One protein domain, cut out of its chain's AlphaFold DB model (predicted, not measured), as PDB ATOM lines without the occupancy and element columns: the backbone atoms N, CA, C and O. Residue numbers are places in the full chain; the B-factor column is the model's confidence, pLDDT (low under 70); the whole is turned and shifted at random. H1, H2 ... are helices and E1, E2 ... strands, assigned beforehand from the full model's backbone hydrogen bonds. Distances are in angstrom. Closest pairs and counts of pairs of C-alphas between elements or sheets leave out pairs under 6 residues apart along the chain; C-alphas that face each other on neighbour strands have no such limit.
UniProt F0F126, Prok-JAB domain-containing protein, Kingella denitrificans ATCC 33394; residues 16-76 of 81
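Overview. This is residues 16 to 76 of the 81 residues of the protein "Prok-JAB domain-containing protein" of Kingella denitrificans ATCC 33394 (UniProt F0F126). A single twisted sheet of four strands, E1, E2, E3 and E4 side by side, makes the body of the domain, and one short helix, H1, only grazes it. The strands run along the longest axis, E2 the longest of them at 23.3 A, and loops extend the sheet at its two ends: part of the long link of residues 38 to 48 at one end, and the short link of residues 57 to 63 at the other. The printed part has 61 residues with one named helix and four named strands, in the order E1, H1, E2, E3, E4 along the chain; the class is mixed, helices and strands. The sheet is mixed too, in the order E1, E2, E3, E4, with E1 and E2 parallel and the other neighbours antiparallel. The whole is compact, with a radius of gyration of the C-alphas of 12.0 A, yet elongated in outline, spanning 36 by 21 by 15 A.

Along the chain. E1 is residues 16 to 21, 16.9 A long, beginning at C-alpha 16 at (160.580, 107.065, 137.373). H1 is residues 30 to 37, 10.7 A long, with C-alpha 30 at (162.596, 90.202, 139.824). E2, residues 49 to 56, is the longest strand at 23.3 A. E3 is residues 64 to 69, 16.5 A long. E4 is residues 72 to 75, 10.0 A long, ending at C-alpha 75 at (151.774, 98.506, 129.890).

Arrangement. E1 and E4 are the edge strands, and they are apart. E1 is parallel to E2 at 15 degrees, with N 17 and O 51 within hydrogen-bond range at 3.0 A and N 55 and O 19 at 2.9 A. E1, H1 and E2 form a strand-helix-strand unit, two parallel neighbour strands with a helix between them along the chain, and its crossover is right-handed. H1 is on the sheet but only grazes it with residues 32 to 36, with 9 pairs of C-alphas within 10 A. In H1 every O i to N i+4 pair is within hydrogen-bond range. E2, E3 and E4 form a meander, each strand the antiparallel neighbour of the one before. The hairpin of E2 and E3 stands at 170 degrees, with N 52 and O 66 within hydrogen-bond range at 2.8 A. The hairpin of E3 and E4 stands at 150 degrees, with N 74 and O 67 within hydrogen-bond range at 2.8 A. The sheet is twisted: its C-alphas lie up to 4.3 A off its best plane.

Size, cuts and confidence. The two C-alphas farthest apart, those of Asp 46 and Glu 58, are 37.0 A from each other. The link from H1 to E2 is long, with 11 residues, and the link from E3 to E4 is tight, with 2. The printed part has no cut. The mean pLDDT of the printed part is 92.6, and no printed residue is under 70.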
ATOM      1  N   GLY A  16     160.364 108.507 137.352       93.75
ATOM      2  CA  GLY A  16     160.580 107.065 137.373       93.75
ATOM      3  C   GLY A  16     161.950 106.696 136.814       93.75
ATOM      4  O   GLY A  16     162.880 107.502 136.893       93.75
ATOM      5  N   GLU A  17     162.078 105.487 136.275       96.62
ATOM      6  CA  GLU A  17     163.371 104.870 135.953       96.62
ATOM      7  C   GLU A  17     163.410 104.323 134.538       96.62
ATOM      8  O   GLU A  17     162.386 103.966 133.949       96.62
ATOM      9  N   TRP A  18     164.622 104.235 134.004       97.00
ATOM     10  CA  TRP A  18     164.879 103.536 132.764       97.00
ATOM     11  C   TRP A  18     166.224 102.819 132.829       97.00
ATOM     12  O   TRP A  18     167.143 103.276 133.514       97.00
ATOM     13  N   HIS A  19     166.339 101.719 132.093       97.06
ATOM     14  CA  HIS A  19     167.585 100.976 131.919       97.06
ATOM     15  C   HIS A  19     167.521 100.096 130.667       97.06
ATOM     16  O   HIS A  19     166.544 100.130 129.921       97.06
ATOM     17  N   THR A  20     168.580  99.334 130.396       96.81
ATOM     18  CA  THR A  20     168.680  98.457 129.218       96.81
ATOM     19  C   THR A  20     168.740  96.997 129.639       96.81
ATOM     20  O   THR A  20     169.382  96.681 130.639       96.81
ATOM     21  N   HIS A  21     168.114  96.109 128.864       97.25
ATOM     22  CA  HIS A  21     168.310  94.660 128.946       97.25
ATOM     23  C   HIS A  21     168.883  94.133 127.616       97.25
ATOM     24  O   HIS A  21     168.512  94.641 126.553       97.25
ATOM     25  N   PRO A  22     169.714  93.071 127.653       95.62
ATOM     26  CA  PRO A  22     170.225  92.409 126.450       95.62
ATOM     27  C   PRO A  22     169.153  91.619 125.680       95.62
ATOM     28  O   PRO A  22     169.395  91.105 124.594       95.62
ATOM     29  N   GLU A  23     167.959  91.471 126.247       94.69
ATOM     30  CA  GLU A  23     166.870  90.699 125.661       94.69
ATOM     31  C   GLU A  23     166.245  91.423 124.457       94.69
ATOM     32  O   GLU A  23     165.981  92.625 124.507       94.69
ATOM     33  N   ILE A  24     165.904  90.675 123.400       94.56
ATOM     34  CA  ILE A  24     165.149  91.194 122.239       94.56
ATOM     35  C   ILE A  24     163.756  91.691 122.647       94.56
ATOM     36  O   ILE A  24     163.247  92.634 122.055       94.56
ATOM     37  N   ASN A  25     163.128  91.047 123.633       94.50
ATOM     38  CA  ASN A  25     161.821  91.418 124.176       94.50
ATOM     39  C   ASN A  25     161.975  91.678 125.678       94.50
ATOM     40  O   ASN A  25     161.660  90.785 126.473       94.50
ATOM     41  N   PRO A  26     162.511  92.846 126.066       95.56
ATOM     42  CA  PRO A  26     162.806  93.139 127.454       95.56
ATOM     43  C   PRO A  26     161.542  93.074 128.311       95.56
ATOM     44  O   PRO A  26     160.438  93.440 127.896       95.56
ATOM     45  N   LYS A  27     161.714  92.616 129.545       95.12
ATOM     46  CA  LYS A  27     160.694  92.647 130.592       95.12
ATOM     47  C   LYS A  27     161.360  92.922 131.937       95.12
ATOM     48  O   LYS A  27     162.531  92.588 132.097       95.12
ATOM     49  N   PRO A  28     160.629  93.483 132.912       96.81
ATOM     50  CA  PRO A  28     161.170  93.652 134.249       96.81
ATOM     51  C   PRO A  28     161.579  92.306 134.845       96.81
ATOM     52  O   PRO A  28     160.824  91.329 134.813       96.81
ATOM     53  N   SER A  29     162.790  92.276 135.383       97.06
ATOM     54  CA  SER A  29     163.310  91.195 136.201       97.06
ATOM     55  C   SER A  29     162.714  91.250 137.611       97.06
ATOM     56  O   SER A  29     162.048  92.210 138.005       97.06
ATOM     57  N   LYS A  30     162.976  90.212 138.407       97.25
ATOM     58  CA  LYS A  30     162.596  90.202 139.824       97.25
ATOM     59  C   LYS A  30     163.250  91.360 140.591       97.25
ATOM     60  O   LYS A  30     162.560  92.040 141.341       97.25
ATOM     61  N   THR A  31     164.536  91.609 140.341       97.69
ATOM     62  CA  THR A  31     165.298  92.700 140.963       97.69
ATOM     63  C   THR A  31     164.694  94.065 140.640       97.69
ATOM     64  O   THR A  31     164.576  94.901 141.531       97.69
ATOM     65  N   ASP A  32     164.247  94.270 139.395       97.12
ATOM     66  CA  ASP A  32     163.585  95.517 138.991       97.12
ATOM     67  C   ASP A  32     162.296  95.735 139.789       97.12
ATOM     68  O   ASP A  32     162.088  96.791 140.379       97.12
ATOM     69  N   LEU A  33     161.437  94.713 139.859       95.50
ATOM     70  CA  LEU A  33     160.158  94.792 140.570       95.50
ATOM     71  C   LEU A  33     160.340  95.039 142.074       95.50
ATOM     72  O   LEU A  33     159.589  95.826 142.658       95.50
ATOM     73  N   GLU A  34     161.322  94.379 142.690       95.81
ATOM     74  CA  GLU A  34     161.672  94.564 144.101       95.81
ATOM     75  C   GLU A  34     162.166  95.993 144.352       95.81
ATOM     76  O   GLU A  34     161.587  96.689 145.188       95.81
ATOM     77  N   GLY A  35     163.120  96.490 143.558       95.44
ATOM     78  CA  GLY A  35     163.601  97.870 143.667       95.44
ATOM     79  C   GLY A  35     162.488  98.900 143.458       95.44
ATOM     80  O   GLY A  35     162.351  99.858 144.220       95.44
ATOM     81  N   TRP A  36     161.601  98.670 142.486       95.50
ATOM     82  CA  TRP A  36     160.474  99.564 142.236       95.50
ATOM     83  C   TRP A  36     159.475  99.596 143.386       95.50
ATOM     84  O   TRP A  36     158.854 100.638 143.626       95.50
ATOM     85  N   SER A  37     159.291  98.487 144.103       91.25
ATOM     86  CA  SER A  37     158.390  98.420 145.259       91.25
ATOM     87  C   SER A  37     158.825  99.341 146.405       91.25
ATOM     88  O   SER A  37     157.972  99.858 147.126       91.25
ATOM     89  N   GLU A  38     160.125  99.628 146.498       92.50
ATOM     90  CA  GLU A  38     160.734 100.477 147.526       92.50
ATOM     91  C   GLU A  38     160.797 101.963 147.134       92.50
ATOM     92  O   GLU A  38     161.164 102.814 147.949       92.50
ATOM     93  N   LEU A  39     160.411 102.308 145.899       91.50
ATOM     94  CA  LEU A  39     160.457 103.690 145.430       91.50
ATOM     95  C   LEU A  39     159.571 104.615 146.276       91.50
ATOM     96  O   LEU A  39     158.429 104.272 146.611       91.50
ATOM     97  N   PRO A  40     160.053 105.835 146.577       89.19
ATOM     98  CA  PRO A  40     159.288 106.792 147.354       89.19
ATOM     99  C   PRO A  40     157.994 107.152 146.626       89.19
ATOM    100  O   PRO A  40     157.959 107.290 145.405       89.19
ATOM    101  N   LYS A  41     156.919 107.368 147.392       86.75
ATOM    102  CA  LYS A  41     155.661 107.850 146.816       86.75
ATOM    103  C   LYS A  41     155.895 109.162 146.073       86.75
ATOM    104  O   LYS A  41     156.495 110.095 146.614       86.75
ATOM    105  N   ASN A  42     155.361 109.245 144.862       83.69
ATOM    106  CA  ASN A  42     155.313 110.488 144.122       83.69
ATOM    107  C   ASN A  42     154.192 111.361 144.699       83.69
ATOM    108  O   ASN A  42     153.022 111.147 144.403       83.69
ATOM    109  N   SER A  43     154.559 112.298 145.574       80.56
ATOM    110  CA  SER A  43     153.626 113.221 146.231       80.56
ATOM    111  C   SER A  43     153.491 114.563 145.507       80.56
ATOM    112  O   SER A  43     152.883 115.477 146.052       80.56
ATOM    113  N   TYR A  44     154.118 114.723 144.336       79.88
ATOM    114  CA  TYR A  44     154.013 115.956 143.546       79.88
ATOM    115  C   TYR A  44     152.704 116.027 142.754       79.88
ATOM    116  O   TYR A  44     152.298 117.105 142.336       79.88
ATOM    117  N   TYR A  45     152.056 114.881 142.556       79.75
ATOM    118  CA  TYR A  45     150.803 114.736 141.827       79.75
ATOM    119  C   TYR A  45     149.761 114.062 142.723       79.75
ATOM    120  O   TYR A  45     150.111 113.372 143.681       79.75
ATOM    121  N   ASP A  46     148.483 114.174 142.360       82.50
ATOM    122  CA  ASP A  46     147.360 113.574 143.106       82.50
ATOM    123  C   ASP A  46     147.414 112.038 143.193       82.50
ATOM    124  O   ASP A  46     146.654 111.408 143.930       82.50
ATOM    125  N   ARG A  47     148.289 111.404 142.409       83.44
ATOM    126  CA  ARG A  47     148.450 109.952 142.347       83.44
ATOM    127  C   ARG A  47     149.919 109.577 142.463       83.44
ATOM    128  O   ARG A  47     150.792 110.277 141.953       83.44
ATOM    129  N   ASN A  48     150.177 108.403 143.040       90.75
ATOM    130  CA  ASN A  48     151.517 107.833 143.096       90.75
ATOM    131  C   ASN A  48     151.913 107.272 141.719       90.75
ATOM    132  O   ASN A  48     151.728 106.078 141.460       90.75
ATOM    133  N   ILE A  49     152.398 108.150 140.837       93.12
ATOM    134  CA  ILE A  49     152.729 107.843 139.442       93.12
ATOM    135  C   ILE A  49     154.234 107.638 139.270       93.12
ATOM    136  O   ILE A  49     155.028 108.463 139.722       93.12
ATOM    137  N   HIS A  50     154.600 106.560 138.577       95.19
ATOM    138  CA  HIS A  50     155.959 106.295 138.105       95.19
ATOM    139  C   HIS A  50     155.948 105.803 136.654       95.19
ATOM    140  O   HIS A  50     155.079 105.014 136.286       95.19
ATOM    141  N   LEU A  51     156.904 106.246 135.843       95.81
ATOM    142  CA  LEU A  51     157.145 105.767 134.482       95.81
ATOM    143  C   LEU A  51     158.357 104.833 134.475       95.81
ATOM    144  O   LEU A  51     159.388 105.159 135.054       95.81
ATOM    145  N   PHE A  52     158.237 103.694 133.807       97.25
ATOM    146  CA  PHE A  52     159.307 102.712 133.685       97.25
ATOM    147  C   PHE A  52     159.546 102.372 132.225       97.25
ATOM    148  O   PHE A  52     158.592 102.078 131.501       97.25
ATOM    149  N   TRP A  53     160.810 102.387 131.814       96.56
ATOM    150  CA  TRP A  53     161.221 102.051 130.456       96.56
ATOM    151  C   TRP A  53     162.424 101.107 130.478       96.56
ATOM    152  O   TRP A  53     163.494 101.465 130.954       96.56
ATOM    153  N   ILE A  54     162.253  99.898 129.949       97.12
ATOM    154  CA  ILE A  54     163.362  98.977 129.708       97.12
ATOM    155  C   ILE A  54     163.607  98.917 128.205       97.12
ATOM    156  O   ILE A  54     162.760  98.427 127.452       97.12
ATOM    157  N   CYS A  55     164.758  99.426 127.782       95.44
ATOM    158  CA  CYS A  55     165.165  99.427 126.385       95.44
ATOM    159  C   CYS A  55     165.827  98.096 126.019       95.44
ATOM    160  O   CYS A  55     166.679  97.595 126.759       95.44
ATOM    161  N   SER A  56     165.492  97.546 124.856       94.62
ATOM    162  CA  SER A  56     166.262  96.437 124.290       94.62
ATOM    163  C   SER A  56     167.559  96.975 123.692       94.62
ATOM    164  O   SER A  56     167.531  97.938 122.917       94.62
ATOM    165  N   SER A  57     168.694  96.344 124.001       92.31
ATOM    166  CA  SER A  57     169.948  96.634 123.292       92.31
ATOM    167  C   SER A  57     170.035  95.971 121.913       92.31
ATOM    168  O   SER A  57     170.875  96.370 121.117       92.31
ATOM    169  N   GLU A  58     169.169  94.995 121.625       90.38
ATOM    170  CA  GLU A  58     169.180  94.209 120.380       90.38
ATOM    171  C   GLU A  58     168.080  94.642 119.397       90.38
ATOM    172  O   GLU A  58     168.250  94.569 118.181       90.38
ATOM    173  N   ALA A  59     166.930  95.102 119.902       88.50
ATOM    174  CA  ALA A  59     165.780  95.479 119.083       88.50
ATOM    175  C   ALA A  59     165.000  96.652 119.693       88.50
ATOM    176  O   ALA A  59     163.989  96.461 120.365       88.50
ATOM    177  N   HIS A  60     165.418  97.888 119.402       75.50
ATOM    178  CA  HIS A  60     164.826  99.123 119.954       75.50
ATOM    179  C   HIS A  60     163.315  99.308 119.691       75.50
ATOM    180  O   HIS A  60     162.669 100.158 120.294       75.50
ATOM    181  N   CYS A  61     162.718  98.540 118.774       84.25
ATOM    182  CA  CYS A  61     161.271  98.553 118.539       84.25
ATOM    183  C   CYS A  61     160.463  97.754 119.578       84.25
ATOM    184  O   CYS A  61     159.239  97.883 119.609       84.25
ATOM    185  N   ASN A  62     161.128  96.952 120.415       90.31
ATOM    186  CA  ASN A  62     160.506  96.031 121.367       90.31
ATOM    187  C   ASN A  62     160.596  96.501 122.822       90.31
ATOM    188  O   ASN A  62     160.326  95.724 123.738       90.31
ATOM    189  N   ASP A  63     160.978  97.754 123.037       93.06
ATOM    190  CA  ASP A  63     161.103  98.334 124.363       93.06
ATOM    191  C   ASP A  63     159.861  98.097 125.229       93.06
ATOM    192  O   ASP A  63     158.706  98.183 124.789       93.06
ATOM    193  N   TRP A  64     160.103  97.827 126.506       94.56
ATOM    194  CA  TRP A  64     159.046  97.697 127.488       94.56
ATOM    195  C   TRP A  64     158.809  99.047 128.148       94.56
ATOM    196  O   TRP A  64     159.679  99.571 128.835       94.56
ATOM    197  N   LEU A  65     157.615  99.601 127.954       95.50
ATOM    198  CA  LEU A  65     157.189 100.849 128.574       95.50
ATOM    199  C   LEU A  65     155.974 100.585 129.464       95.50
ATOM    200  O   LEU A  65     154.999  99.953 129.045       95.50
ATOM    201  N   SER A  66     156.005 101.093 130.689       96.62
ATOM    202  CA  SER A  66     154.901 100.958 131.633       96.62
ATOM    203  C   SER A  66     154.748 102.201 132.488       96.62
ATOM    204  O   SER A  66     155.719 102.850 132.867       96.62
ATOM    205  N   ILE A  67     153.508 102.488 132.865       96.00
ATOM    206  CA  ILE A  67     153.191 103.424 133.939       96.00
ATOM    207  C   ILE A  67     152.710 102.635 135.154       96.00
ATOM    208  O   ILE A  67     151.970 101.663 135.015       96.00
ATOM    209  N   ARG A  68     153.132 103.036 136.348       95.25
ATOM    210  CA  ARG A  68     152.604 102.535 137.614       95.25
ATOM    211  C   ARG A  68     151.777 103.622 138.271       95.25
ATOM    212  O   ARG A  68     152.293 104.708 138.512       95.25
ATOM    213  N   ILE A  69     150.526 103.314 138.599       94.19
ATOM    214  CA  ILE A  69     149.612 104.211 139.315       94.19
ATOM    215  C   ILE A  69     149.113 103.470 140.548       94.19
ATOM    216  O   ILE A  69     148.470 102.433 140.421       94.19
ATOM    217  N   ASN A  70     149.411 103.988 141.743       91.00
ATOM    218  CA  ASN A  70     148.983 103.383 143.014       91.00
ATOM    219  C   ASN A  70     149.310 101.874 143.097       91.00
ATOM    220  O   ASN A  70     148.467 101.068 143.473       91.00
ATOM    221  N   ASN A  71     150.540 101.508 142.719       89.25
ATOM    222  CA  ASN A  71     151.072 100.136 142.658       89.25
ATOM    223  C   ASN A  71     150.501  99.224 141.558       89.25
ATOM    224  O   ASN A  71     150.931  98.079 141.447       89.25
ATOM    225  N   VAL A  72     149.616  99.722 140.693       92.56
ATOM    226  CA  VAL A  72     149.135  98.984 139.517       92.56
ATOM    227  C   VAL A  72     149.978  99.345 138.301       92.56
ATOM    228  O   VAL A  72     150.080 100.524 137.961       92.56
ATOM    229  N   PHE A  73     150.560  98.343 137.638       94.19
ATOM    230  CA  PHE A  73     151.308  98.521 136.393       94.19
ATOM    231  C   PHE A  73     150.382  98.428 135.179       94.19
ATOM    232  O   PHE A  73     149.606  97.485 135.036       94.19
ATOM    233  N   LEU A  74     150.497  99.406 134.288       95.31
ATOM    234  CA  LEU A  74     149.798  99.481 133.014       95.31
ATOM    235  C   LEU A  74     150.847  99.553 131.905       95.31
ATOM    236  O   LEU A  74     151.581 100.540 131.802       95.31
ATOM    237  N   LYS A  75     150.899  98.516 131.064       93.06
ATOM    238  CA  LYS A  75     151.774  98.506 129.890       93.06
ATOM    239  C   LYS A  75     151.318  99.587 128.914       93.06
ATOM    240  O   LYS A  75     150.153  99.626 128.515       93.06
ATOM    241  N   LEU A  76     152.244 100.447 128.516       91.88
ATOM    242  CA  LEU A  76     152.015 101.463 127.504       91.88
ATOM    243  C   LEU A  76     152.415 100.893 126.145       91.88
ATOM    244  O   LEU A  76     153.497 100.336 125.984       91.88
TER     245      LEU A  76